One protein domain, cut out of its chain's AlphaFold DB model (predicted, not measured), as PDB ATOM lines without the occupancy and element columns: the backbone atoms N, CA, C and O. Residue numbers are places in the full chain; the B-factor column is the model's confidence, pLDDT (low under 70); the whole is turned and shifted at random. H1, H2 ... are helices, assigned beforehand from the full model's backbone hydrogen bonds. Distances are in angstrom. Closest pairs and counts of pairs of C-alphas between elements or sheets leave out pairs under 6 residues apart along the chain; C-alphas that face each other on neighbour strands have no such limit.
ATOM      1  N   ASN A   2      83.249  43.643 148.616       95.31
ATOM      2  CA  ASN A   2      82.976  44.776 147.709       95.31
ATOM      3  C   ASN A   2      82.864  44.437 146.215       95.31
ATOM      4  O   ASN A   2      81.955  44.918 145.546       95.31
ATOM      5  N   ARG A   3      83.793  43.626 145.684       96.19
ATOM      6  CA  ARG A   3      83.752  43.182 144.281       96.19
ATOM      7  C   ARG A   3      82.505  42.346 143.989       96.19
ATOM      8  O   ARG A   3      81.781  42.669 143.053       96.19
ATOM      9  N   LEU A   4      82.227  41.359 144.844       94.81
ATOM     10  CA  LEU A   4      81.064  40.476 144.738       94.81
ATOM     11  C   LEU A   4      79.751  41.274 144.711       94.81
ATOM     12  O   LEU A   4      78.953  41.107 143.799       94.81
ATOM     13  N   ASN A   5      79.582  42.220 145.638       94.44
ATOM     14  CA  ASN A   5      78.372  43.046 145.730       94.44
ATOM     15  C   ASN A   5      78.159  43.960 144.510       94.44
ATOM     16  O   ASN A   5      77.052  44.438 144.289       94.44
ATOM     17  N   ARG A   6      79.209  44.230 143.724       94.31
ATOM     18  CA  ARG A   6      79.148  45.044 142.497       94.31
ATOM     19  C   ARG A   6      79.202  44.215 141.213       94.31
ATOM     20  O   ARG A   6      79.328  44.800 140.141       94.31
ATOM     21  N   GLY A   7      79.166  42.884 141.305       94.62
ATOM     22  CA  GLY A   7      79.293  42.001 140.141       94.62
ATOM     23  C   GLY A   7      80.645  42.116 139.425       94.62
ATOM     24  O   GLY A   7      80.747  41.810 138.238       94.62
ATOM     25  N   ILE A   8      81.685  42.577 140.124       95.06
ATOM     26  CA  ILE A   8      83.051  42.628 139.604       95.06
ATOM     27  C   ILE A   8      83.680  41.250 139.814       95.06
ATOM     28  O   ILE A   8      83.599  40.686 140.906       95.06
ATOM     29  N   LYS A   9      84.351  40.741 138.778       96.06
ATOM     30  CA  LYS A   9      85.133  39.500 138.822       96.06
ATOM     31  C   LYS A   9      86.105  39.484 139.998       96.06
ATOM     32  O   LYS A   9      86.688  40.512 140.341       96.06
ATOM     33  N   LEU A  10      86.266  38.329 140.642       95.62
ATOM     34  CA  LEU A  10      87.172  38.223 141.788       95.62
ATOM     35  C   LEU A  10      88.638  38.183 141.346       95.62
ATOM     36  O   LEU A  10      89.469  38.688 142.094       95.62
ATOM     37  N   ASP A  11      88.919  37.690 140.133       95.25
ATOM     38  CA  ASP A  11      90.265  37.569 139.555       95.25
ATOM     39  C   ASP A  11      91.246  36.874 140.519       95.25
ATOM     40  O   ASP A  11      92.321  37.387 140.824       95.25
ATOM     41  N   ALA A  12      90.831  35.730 141.069       94.88
ATOM     42  CA  ALA A  12      91.586  35.011 142.088       94.88
ATOM     43  C   ALA A  12      92.291  33.776 141.503       94.88
ATOM     44  O   ALA A  12      91.648  32.762 141.215       94.88
ATOM     45  N   ASP A  13      93.622  33.826 141.408       94.25
ATOM     46  CA  ASP A  13      94.481  32.728 140.930       94.25
ATOM     47  C   ASP A  13      94.168  31.346 141.548       94.25
ATOM     48  O   ASP A  13      94.078  30.374 140.790       94.25
ATOM     49  N   PRO A  14      93.924  31.200 142.873       94.38
ATOM     50  CA  PRO A  14      93.624  29.895 143.471       94.38
ATOM     51  C   PRO A  14      92.410  29.196 142.849       94.38
ATOM     52  O   PRO A  14      92.372  27.971 142.752       94.38
ATOM     53  N   THR A  15      91.431  29.971 142.379       95.88
ATOM     54  CA  THR A  15      90.224  29.429 141.745       95.88
ATOM     55  C   THR A  15      90.516  28.851 140.356       95.88
ATOM     56  O   THR A  15      89.960  27.818 139.986       95.88
ATOM     57  N   VAL A  16      91.469  29.443 139.623       96.06
ATOM     58  CA  VAL A  16      91.962  28.933 138.332       96.06
ATOM     59  C   VAL A  16      92.816  27.688 138.530       96.06
ATOM     60  O   VAL A  16      92.656  26.715 137.798       96.06
ATOM     61  N   ILE A  17      93.683  27.682 139.548       95.38
ATOM     62  CA  ILE A  17      94.476  26.503 139.921       95.38
ATOM     63  C   ILE A  17      93.544  25.322 140.211       95.38
ATOM     64  O   ILE A  17      93.749  24.234 139.677       95.38
ATOM     65  N   TYR A  18      92.491  25.542 141.003       95.88
ATOM     66  CA  TYR A  18      91.489  24.515 141.273       95.88
ATOM     67  C   TYR A  18      90.768  24.065 139.995       95.88
ATOM     68  O   TYR A  18      90.663  22.867 139.739       95.88
ATOM     69  N   ALA A  19      90.333  25.006 139.149       95.81
ATOM     70  CA  ALA A  19      89.690  24.696 137.872       95.81
ATOM     71  C   ALA A  19      90.578  23.835 136.957       95.81
ATOM     72  O   ALA A  19      90.084  22.898 136.328       95.81
ATOM     73  N   LYS A  20      91.881  24.127 136.904       95.75
ATOM     74  CA  LYS A  20      92.866  23.359 136.140       95.75
ATOM     75  C   LYS A  20      93.023  21.943 136.686       95.75
ATOM     76  O   LYS A  20      92.840  20.992 135.935       95.75
ATOM     77  N   LYS A  21      93.257  21.803 137.995       95.44
ATOM     78  CA  LYS A  21      93.361  20.498 138.672       95.44
ATOM     79  C   LYS A  21      92.112  19.644 138.470       95.44
ATOM     80  O   LYS A  21      92.217  18.461 138.168       95.44
ATOM     81  N   LEU A  22      90.931  20.256 138.569       94.62
ATOM     82  CA  LEU A  22      89.654  19.588 138.336       94.62
ATOM     83  C   LEU A  22      89.516  19.114 136.882       94.62
ATOM     84  O   LEU A  22      89.081  17.990 136.642       94.62
ATOM     85  N   LYS A  23      89.901  19.954 135.912       94.00
ATOM     86  CA  LYS A  23      89.844  19.630 134.480       94.00
ATOM     87  C   LYS A  23      90.817  18.512 134.096       94.00
ATOM     88  O   LYS A  23      90.450  17.627 133.330       94.00
ATOM     89  N   GLU A  24      92.035  18.557 134.626       94.94
ATOM     90  CA  GLU A  24      93.102  17.581 134.362       94.94
ATOM     91  C   GLU A  24      92.980  16.321 135.232       94.94
ATOM     92  O   GLU A  24      93.653  15.329 134.975       94.94
ATOM     93  N   LYS A  25      92.089  16.340 136.233       94.81
ATOM     94  CA  LYS A  25      91.905  15.283 137.239       94.81
ATOM     95  C   LYS A  25      93.183  14.960 138.025       94.81
ATOM     96  O   LYS A  25      93.336  13.845 138.518       94.81
ATOM     97  N   ASP A  26      94.064  15.944 138.192       95.44
ATOM     98  CA  ASP A  26      95.299  15.822 138.966       95.44
ATOM     99  C   ASP A  26      95.352  16.884 140.069       95.44
ATOM    100  O   ASP A  26      95.714  18.045 139.858       95.44
ATOM    101  N   PHE A  27      94.997  16.467 141.283       92.44
ATOM    102  CA  PHE A  27      95.064  17.327 142.463       92.44
ATOM    103  C   PHE A  27      96.455  17.368 143.109       92.44
ATOM    104  O   PHE A  27      96.742  18.325 143.838       92.44
ATOM    105  N   ASN A  28      97.334  16.412 142.784       93.12
ATOM    106  CA  ASN A  28      98.714  16.346 143.268       93.12
ATOM    107  C   ASN A  28      99.644  17.294 142.498       93.12
ATOM    108  O   ASN A  28     100.741  17.603 142.965       93.12
ATOM    109  N   GLN A  29      99.190  17.815 141.355       92.56
ATOM    110  CA  GLN A  29      99.919  18.795 140.561       92.56
ATOM    111  C   GLN A  29     100.345  20.025 141.387       92.56
ATOM    112  O   GLN A  29      99.531  20.696 142.038       92.56
ATOM    113  N   VAL A  30     101.631  20.376 141.302       90.94
ATOM    114  CA  VAL A  30     102.215  21.558 141.953       90.94
ATOM    115  C   VAL A  30     102.311  22.705 140.946       90.94
ATOM    116  O   VAL A  30     103.283  22.831 140.203       90.94
ATOM    117  N   ILE A  31     101.297  23.572 140.930       89.75
ATOM    118  CA  ILE A  31     101.264  24.765 140.074       89.75
ATOM    119  C   ILE A  31     101.864  25.943 140.846       89.75
ATOM    120  O   ILE A  31     101.225  26.500 141.735       89.75
ATOM    121  N   LYS A  32     103.099  26.334 140.507       87.06
ATOM    122  CA  LYS A  32     103.785  27.487 141.129       87.06
ATOM    123  C   LYS A  32     103.457  28.827 140.466       87.06
ATOM    124  O   LYS A  32     103.670  29.876 141.068       87.06
ATOM    125  N   ARG A  33     102.989  28.805 139.216       87.31
ATOM    126  CA  ARG A  33     102.690  29.996 138.413       87.31
ATOM    127  C   ARG A  33     101.446  29.743 137.574       87.31
ATOM    128  O   ARG A  33     101.378  28.725 136.893       87.31
ATOM    129  N   VAL A  34     100.516  30.691 137.603       90.88
ATOM    130  CA  VAL A  34      99.372  30.743 136.687       90.88
ATOM    131  C   VAL A  34      99.803  31.498 135.429       90.88
ATOM    132  O   VAL A  34     100.376  32.588 135.513       90.88
ATOM    133  N   LEU A  35      99.599  30.893 134.262       92.12
ATOM    134  CA  LEU A  35      99.916  31.476 132.960       92.12
ATOM    135  C   LEU A  35      98.668  32.097 132.326       92.12
ATOM    136  O   LEU A  35      97.542  31.733 132.652       92.12
ATOM    137  N   TYR A  36      98.856  32.987 131.346       91.88
ATOM    138  CA  TYR A  36      97.733  33.590 130.614       91.88
ATOM    139  C   TYR A  36      96.820  32.554 129.951       91.88
ATOM    140  O   TYR A  36      95.609  32.747 129.916       91.88
ATOM    141  N   VAL A  37      97.383  31.439 129.474       91.75
ATOM    142  CA  VAL A  37      96.596  30.340 128.900       91.75
ATOM    143  C   VAL A  37      95.677  29.697 129.943       91.75
ATOM    144  O   VAL A  37      94.524  29.396 129.637       91.75
ATOM    145  N   ASP A  38      96.128  29.580 131.196       92.69
ATOM    146  CA  ASP A  38      95.338  28.994 132.280       92.69
ATOM    147  C   ASP A  38      94.122  29.875 132.620       92.69
ATOM    148  O   ASP A  38      93.045  29.366 132.925       92.69
ATOM    149  N   LEU A  39      94.242  31.202 132.475       94.00
ATOM    150  CA  LEU A  39      93.135  32.141 132.716       94.00
ATOM    151  C   LEU A  39      91.962  31.952 131.741       94.00
ATOM    152  O   LEU A  39      90.850  32.403 132.018       94.00
ATOM    153  N   THR A  40      92.184  31.276 130.609       94.44
ATOM    154  CA  THR A  40      91.148  31.027 129.593       94.44
ATOM    155  C   THR A  40      90.350  29.742 129.834       94.44
ATOM    156  O   THR A  40      89.333  29.526 129.163       94.44
ATOM    157  N   ILE A  41      90.753  28.915 130.813       94.75
ATOM    158  CA  ILE A  41      90.092  27.648 131.152       94.75
ATOM    159  C   ILE A  41      88.604  27.884 131.398       94.75
ATOM    160  O   ILE A  41      88.215  28.677 132.253       94.75
ATOM    161  N   ASP A  42      87.769  27.185 130.636       95.44
ATOM    162  CA  ASP A  42      86.327  27.235 130.808       95.44
ATOM    163  C   ASP A  42      85.893  26.333 131.961       95.44
ATOM    164  O   ASP A  42      86.006  25.110 131.889       95.44
ATOM    165  N   SER A  43      85.497  26.952 133.068       95.75
ATOM    166  CA  SER A  43      85.063  26.267 134.282       95.75
ATOM    167  C   SER A  43      84.275  27.235 135.160       95.75
ATOM    168  O   SER A  43      84.720  28.376 135.317       95.75
ATOM    169  N   PRO A  44      83.180  26.802 135.813       95.81
ATOM    170  CA  PRO A  44      82.423  27.648 136.739       95.81
ATOM    171  C   PRO A  44      83.245  28.095 137.960       95.81
ATOM    172  O   PRO A  44      82.841  29.007 138.673       95.81
ATOM    173  N   TYR A  45      84.414  27.488 138.199       96.88
ATOM    174  CA  TYR A  45      85.363  27.928 139.221       96.88
ATOM    175  C   TYR A  45      86.271  29.075 138.755       96.88
ATOM    176  O   TYR A  45      86.894  29.720 139.588       96.88
ATOM    177  N   ASN A  46      86.372  29.369 137.455       97.06
ATOM    178  CA  ASN A  46      87.279  30.399 136.956       97.06
ATOM    179  C   ASN A  46      86.714  31.813 137.192       97.06
ATOM    180  O   ASN A  46      85.932  32.339 136.392       97.06
ATOM    181  N   THR A  47      87.185  32.464 138.256       96.75
ATOM    182  CA  THR A  47      86.759  33.825 138.625       96.75
ATOM    183  C   THR A  47      87.340  34.947 137.754       96.75
ATOM    184  O   THR A  47      86.985  36.105 137.961       96.75
ATOM    185  N   TYR A  48      88.179  34.630 136.756       96.00
ATOM    186  CA  TYR A  48      88.544  35.552 135.665       96.00
ATOM    187  C   TYR A  48      87.508  35.541 134.534       96.00
ATOM    188  O   TYR A  48      87.436  36.476 133.729       96.00
ATOM    189  N   LYS A  49      86.676  34.496 134.453       95.06
ATOM    190  CA  LYS A  49      85.583  34.393 133.479       95.06
ATOM    191  C   LYS A  49      84.251  34.820 134.075       95.06
ATOM    192  O   LYS A  49      83.600  35.691 133.498       95.06
ATOM    193  N   TYR A  50      83.895  34.280 135.237       95.50
ATOM    194  CA  TYR A  50      82.599  34.499 135.877       95.50
ATOM    195  C   TYR A  50      82.729  35.430 137.087       95.50
ATOM    196  O   TYR A  50      83.674  35.326 137.864       95.50
ATOM    197  N   SER A  51      81.789  36.368 137.237       93.81
ATOM    198  CA  SER A  51      81.788  37.363 138.323       93.81
ATOM    199  C   SER A  51      81.075  36.911 139.601       93.81
ATOM    200  O   SER A  51      81.036  37.658 140.577       93.81
ATOM    201  N   SER A  52      80.525  35.698 139.608       92.62
ATOM    202  CA  SER A  52      79.907  35.076 140.776       92.62
ATOM    203  C   SER A  52      80.933  34.346 141.644       92.62
ATOM    204  O   SER A  52      82.093  34.158 141.266       92.62
ATOM    205  N   LEU A  53      80.485  33.884 142.813       94.44
ATOM    206  CA  LEU A  53      81.231  32.875 143.553       94.44
ATOM    207  C   LEU A  53      81.306  31.568 142.742       94.44
ATOM    208  O   LEU A  53      80.370  31.264 141.991       94.44
ATOM    209  N   PRO A  54      82.392  30.793 142.904       95.38
ATOM    210  CA  PRO A  54      82.437  29.412 142.447       95.38
ATOM    211  C   PRO A  54      81.285  28.583 143.040       95.38
ATOM    212  O   PRO A  54      80.792  28.910 144.122       95.38
ATOM    213  N   PRO A  55      80.881  27.477 142.387       95.06
ATOM    214  CA  PRO A  55      79.759  26.650 142.842       95.06
ATOM    215  C   PRO A  55      80.039  25.904 144.156       95.06
ATOM    216  O   PRO A  55      79.113  25.391 144.776       95.06
ATOM    217  N   GLY A  56      81.299  25.836 144.584       94.50
ATOM    218  CA  GLY A  56      81.705  25.225 145.842       94.50
ATOM    219  C   GLY A  56      83.049  25.763 146.341       94.50
ATOM    220  O   GLY A  56      83.729  26.507 145.625       94.50
ATOM    221  N   PRO A  57      83.442  25.405 147.573       93.88
ATOM    222  CA  PRO A  57      84.746  25.761 148.113       93.88
ATOM    223  C   PRO A  57      85.871  25.080 147.321       93.88
ATOM    224  O   PRO A  57      85.730  23.955 146.852       93.88
ATOM    225  N   ILE A  58      87.009  25.766 147.197       93.94
ATOM    226  CA  ILE A  58      88.222  25.220 146.557       93.94
ATOM    227  C   ILE A  58      89.206  24.610 147.566       93.94
ATOM    228  O   ILE A  58      90.130  23.903 147.175       93.94
ATOM    229  N   VAL A  59      89.018  24.915 148.853       92.56
ATOM    230  CA  VAL A  59      89.804  24.443 149.999       92.56
ATOM    231  C   VAL A  59      88.918  24.424 151.243       92.56
ATOM    232  O   VAL A  59      87.889  25.103 151.282       92.56
ATOM    233  N   THR A  60      89.341  23.697 152.273       94.19
ATOM    234  CA  THR A  60      88.738  23.789 153.606       94.19
ATOM    235  C   THR A  60      89.162  25.110 154.261       94.19
ATOM    236  O   THR A  60      90.366  25.320 154.427       94.19
ATOM    237  N   PRO A  61      88.227  26.015 154.600       93.44
ATOM    238  CA  PRO A  61      88.564  27.258 155.284       93.44
ATOM    239  C   PRO A  61      88.933  26.993 156.747       93.44
ATOM    240  O   PRO A  61      88.430  26.053 157.363       93.44
ATOM    241  N   ASP A  62      89.780  27.848 157.311       95.25
ATOM    242  CA  ASP A  62      89.977  27.922 158.754       95.25
ATOM    243  C   ASP A  62      88.914  28.827 159.404       95.25
ATOM    244  O   ASP A  62      88.151  29.525 158.727       95.25
ATOM    245  N   LEU A  63      88.848  28.810 160.740       95.69
ATOM    246  CA  LEU A  63      87.896  29.637 161.490       95.69
ATOM    247  C   LEU A  63      88.109  31.131 161.223       95.69
ATOM    248  O   LEU A  63      87.143  31.858 161.020       95.69
ATOM    249  N   ASN A  64      89.366  31.566 161.118       95.62
ATOM    250  CA  ASN A  64      89.702  32.962 160.845       95.62
ATOM    251  C   ASN A  64      89.148  33.437 159.493       95.62
ATOM    252  O   ASN A  64      88.642  34.554 159.398       95.62
ATOM    253  N   ALA A  65      89.212  32.611 158.444       94.00
ATOM    254  CA  ALA A  65      88.635  32.943 157.146       94.00
ATOM    255  C   ALA A  65      87.106  33.026 157.205       94.00
ATOM    256  O   ALA A  65      86.525  33.914 156.579       94.00
ATOM    257  N   ILE A  66      86.453  32.134 157.958       94.62
ATOM    258  CA  ILE A  66      84.999  32.177 158.167       94.62
ATOM    259  C   ILE A  66      84.618  33.476 158.886       94.62
ATOM    260  O   ILE A  66      83.780  34.231 158.384       94.62
ATOM    261  N   ASP A  67      85.284  33.785 159.997       96.44
ATOM    262  CA  ASP A  67      85.033  34.993 160.783       96.44
ATOM    263  C   ASP A  67      85.300  36.267 159.978       96.44
ATOM    264  O   ASP A  67      84.522  37.216 160.062       96.44
ATOM    265  N   ALA A  68      86.337  36.284 159.135       94.56
ATOM    266  CA  ALA A  68      86.642  37.413 158.259       94.56
ATOM    267  C   ALA A  68      85.560  37.659 157.194       94.56
ATOM    268  O   ALA A  68      85.364  38.797 156.764       94.56
ATOM    269  N   VAL A  69      84.854  36.613 156.751       93.69
ATOM    270  CA  VAL A  69      83.725  36.748 155.819       93.69
ATOM    271  C   VAL A  69      82.468  37.208 156.551       93.69
ATOM    272  O   VAL A  69      81.764  38.076 156.035       93.69
ATOM    273  N   LEU A  70      82.190  36.666 157.740       95.44
ATOM    274  CA  LEU A  70      81.017  37.040 158.540       95.44
ATOM    275  C   LEU A  70      81.125  38.469 159.093       95.44
ATOM    276  O   LEU A  70      80.149  39.216 159.061       95.44
ATOM    277  N   ASN A  71      82.322  38.869 159.526       96.25
ATOM    278  CA  ASN A  71      82.615  40.152 160.170       96.25
ATOM    279  C   ASN A  71      83.531  41.036 159.309       96.25
ATOM    280  O   ASN A  71      84.444  41.688 159.816       96.25
ATOM    281  N   TYR A  72      83.320  41.046 157.990       94.50
ATOM    282  CA  TYR A  72      84.177  41.801 157.078       94.50
ATOM    283  C   TYR A  72      84.171  43.310 157.380       94.50
ATOM    284  O   TYR A  72      83.124  43.929 157.599       94.50
ATOM    285  N   GLU A  73      85.347  43.934 157.319       95.00
ATOM    286  CA  GLU A  73      85.480  45.380 157.492       95.00
ATOM    287  C   GLU A  73      84.859  46.137 156.306       95.00
ATOM    288  O   GLU A  73      85.070  45.813 155.130       95.00
ATOM    289  N   LYS A  74      84.093  47.191 156.602       94.88
ATOM    290  CA  LYS A  74      83.487  48.041 155.576       94.88
ATOM    291  C   LYS A  74      84.498  49.068 155.081       94.88
ATOM    292  O   LYS A  74      84.792  50.050 155.752       94.88
TER     293      LYS A  74
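This is residues 2 to 74 of the 117 residues of the protein "YceG like potein" of Nonlabens ulvanivorans (UniProt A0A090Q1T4). With little regular structure, this is mostly a winding loop: from H2 the long unnamed stretch 25 to 62 folds back past that helix, and residues 60 to 71, holding H3, stick out as an arm. The short H1 lies at the opening end. The 73 printed residues have three named helices, H1, H2, H3 in order, and no named strand; the class is all helix, though these hold only 24 residues. It is only just compact, close to loose, with a radius of gyration of the C-alphas of 13.2 A and spans of 36 by 26 by 21 A.

H1, residues 2 to 5, H2, residues 13 to 24, and H3, residues 63 to 70, are apart from each other. Every O i to N i+4 pair is within hydrogen-bond range in H2 and H3; H1 is too short for one.

H1 begins at C-alpha 2 (82.976, 44.776, 147.709). H2 is 16.6 A long and H3 10.5 A, ending at C-alpha 70 (81.017, 37.040, 158.540).

The C-alphas of Lys 25 and Lys 74 are farthest apart, 38.5 A. The printed part has no cut. The link H1 to H2 is short, H2 to H3 long. No printed residue is under pLDDT 70.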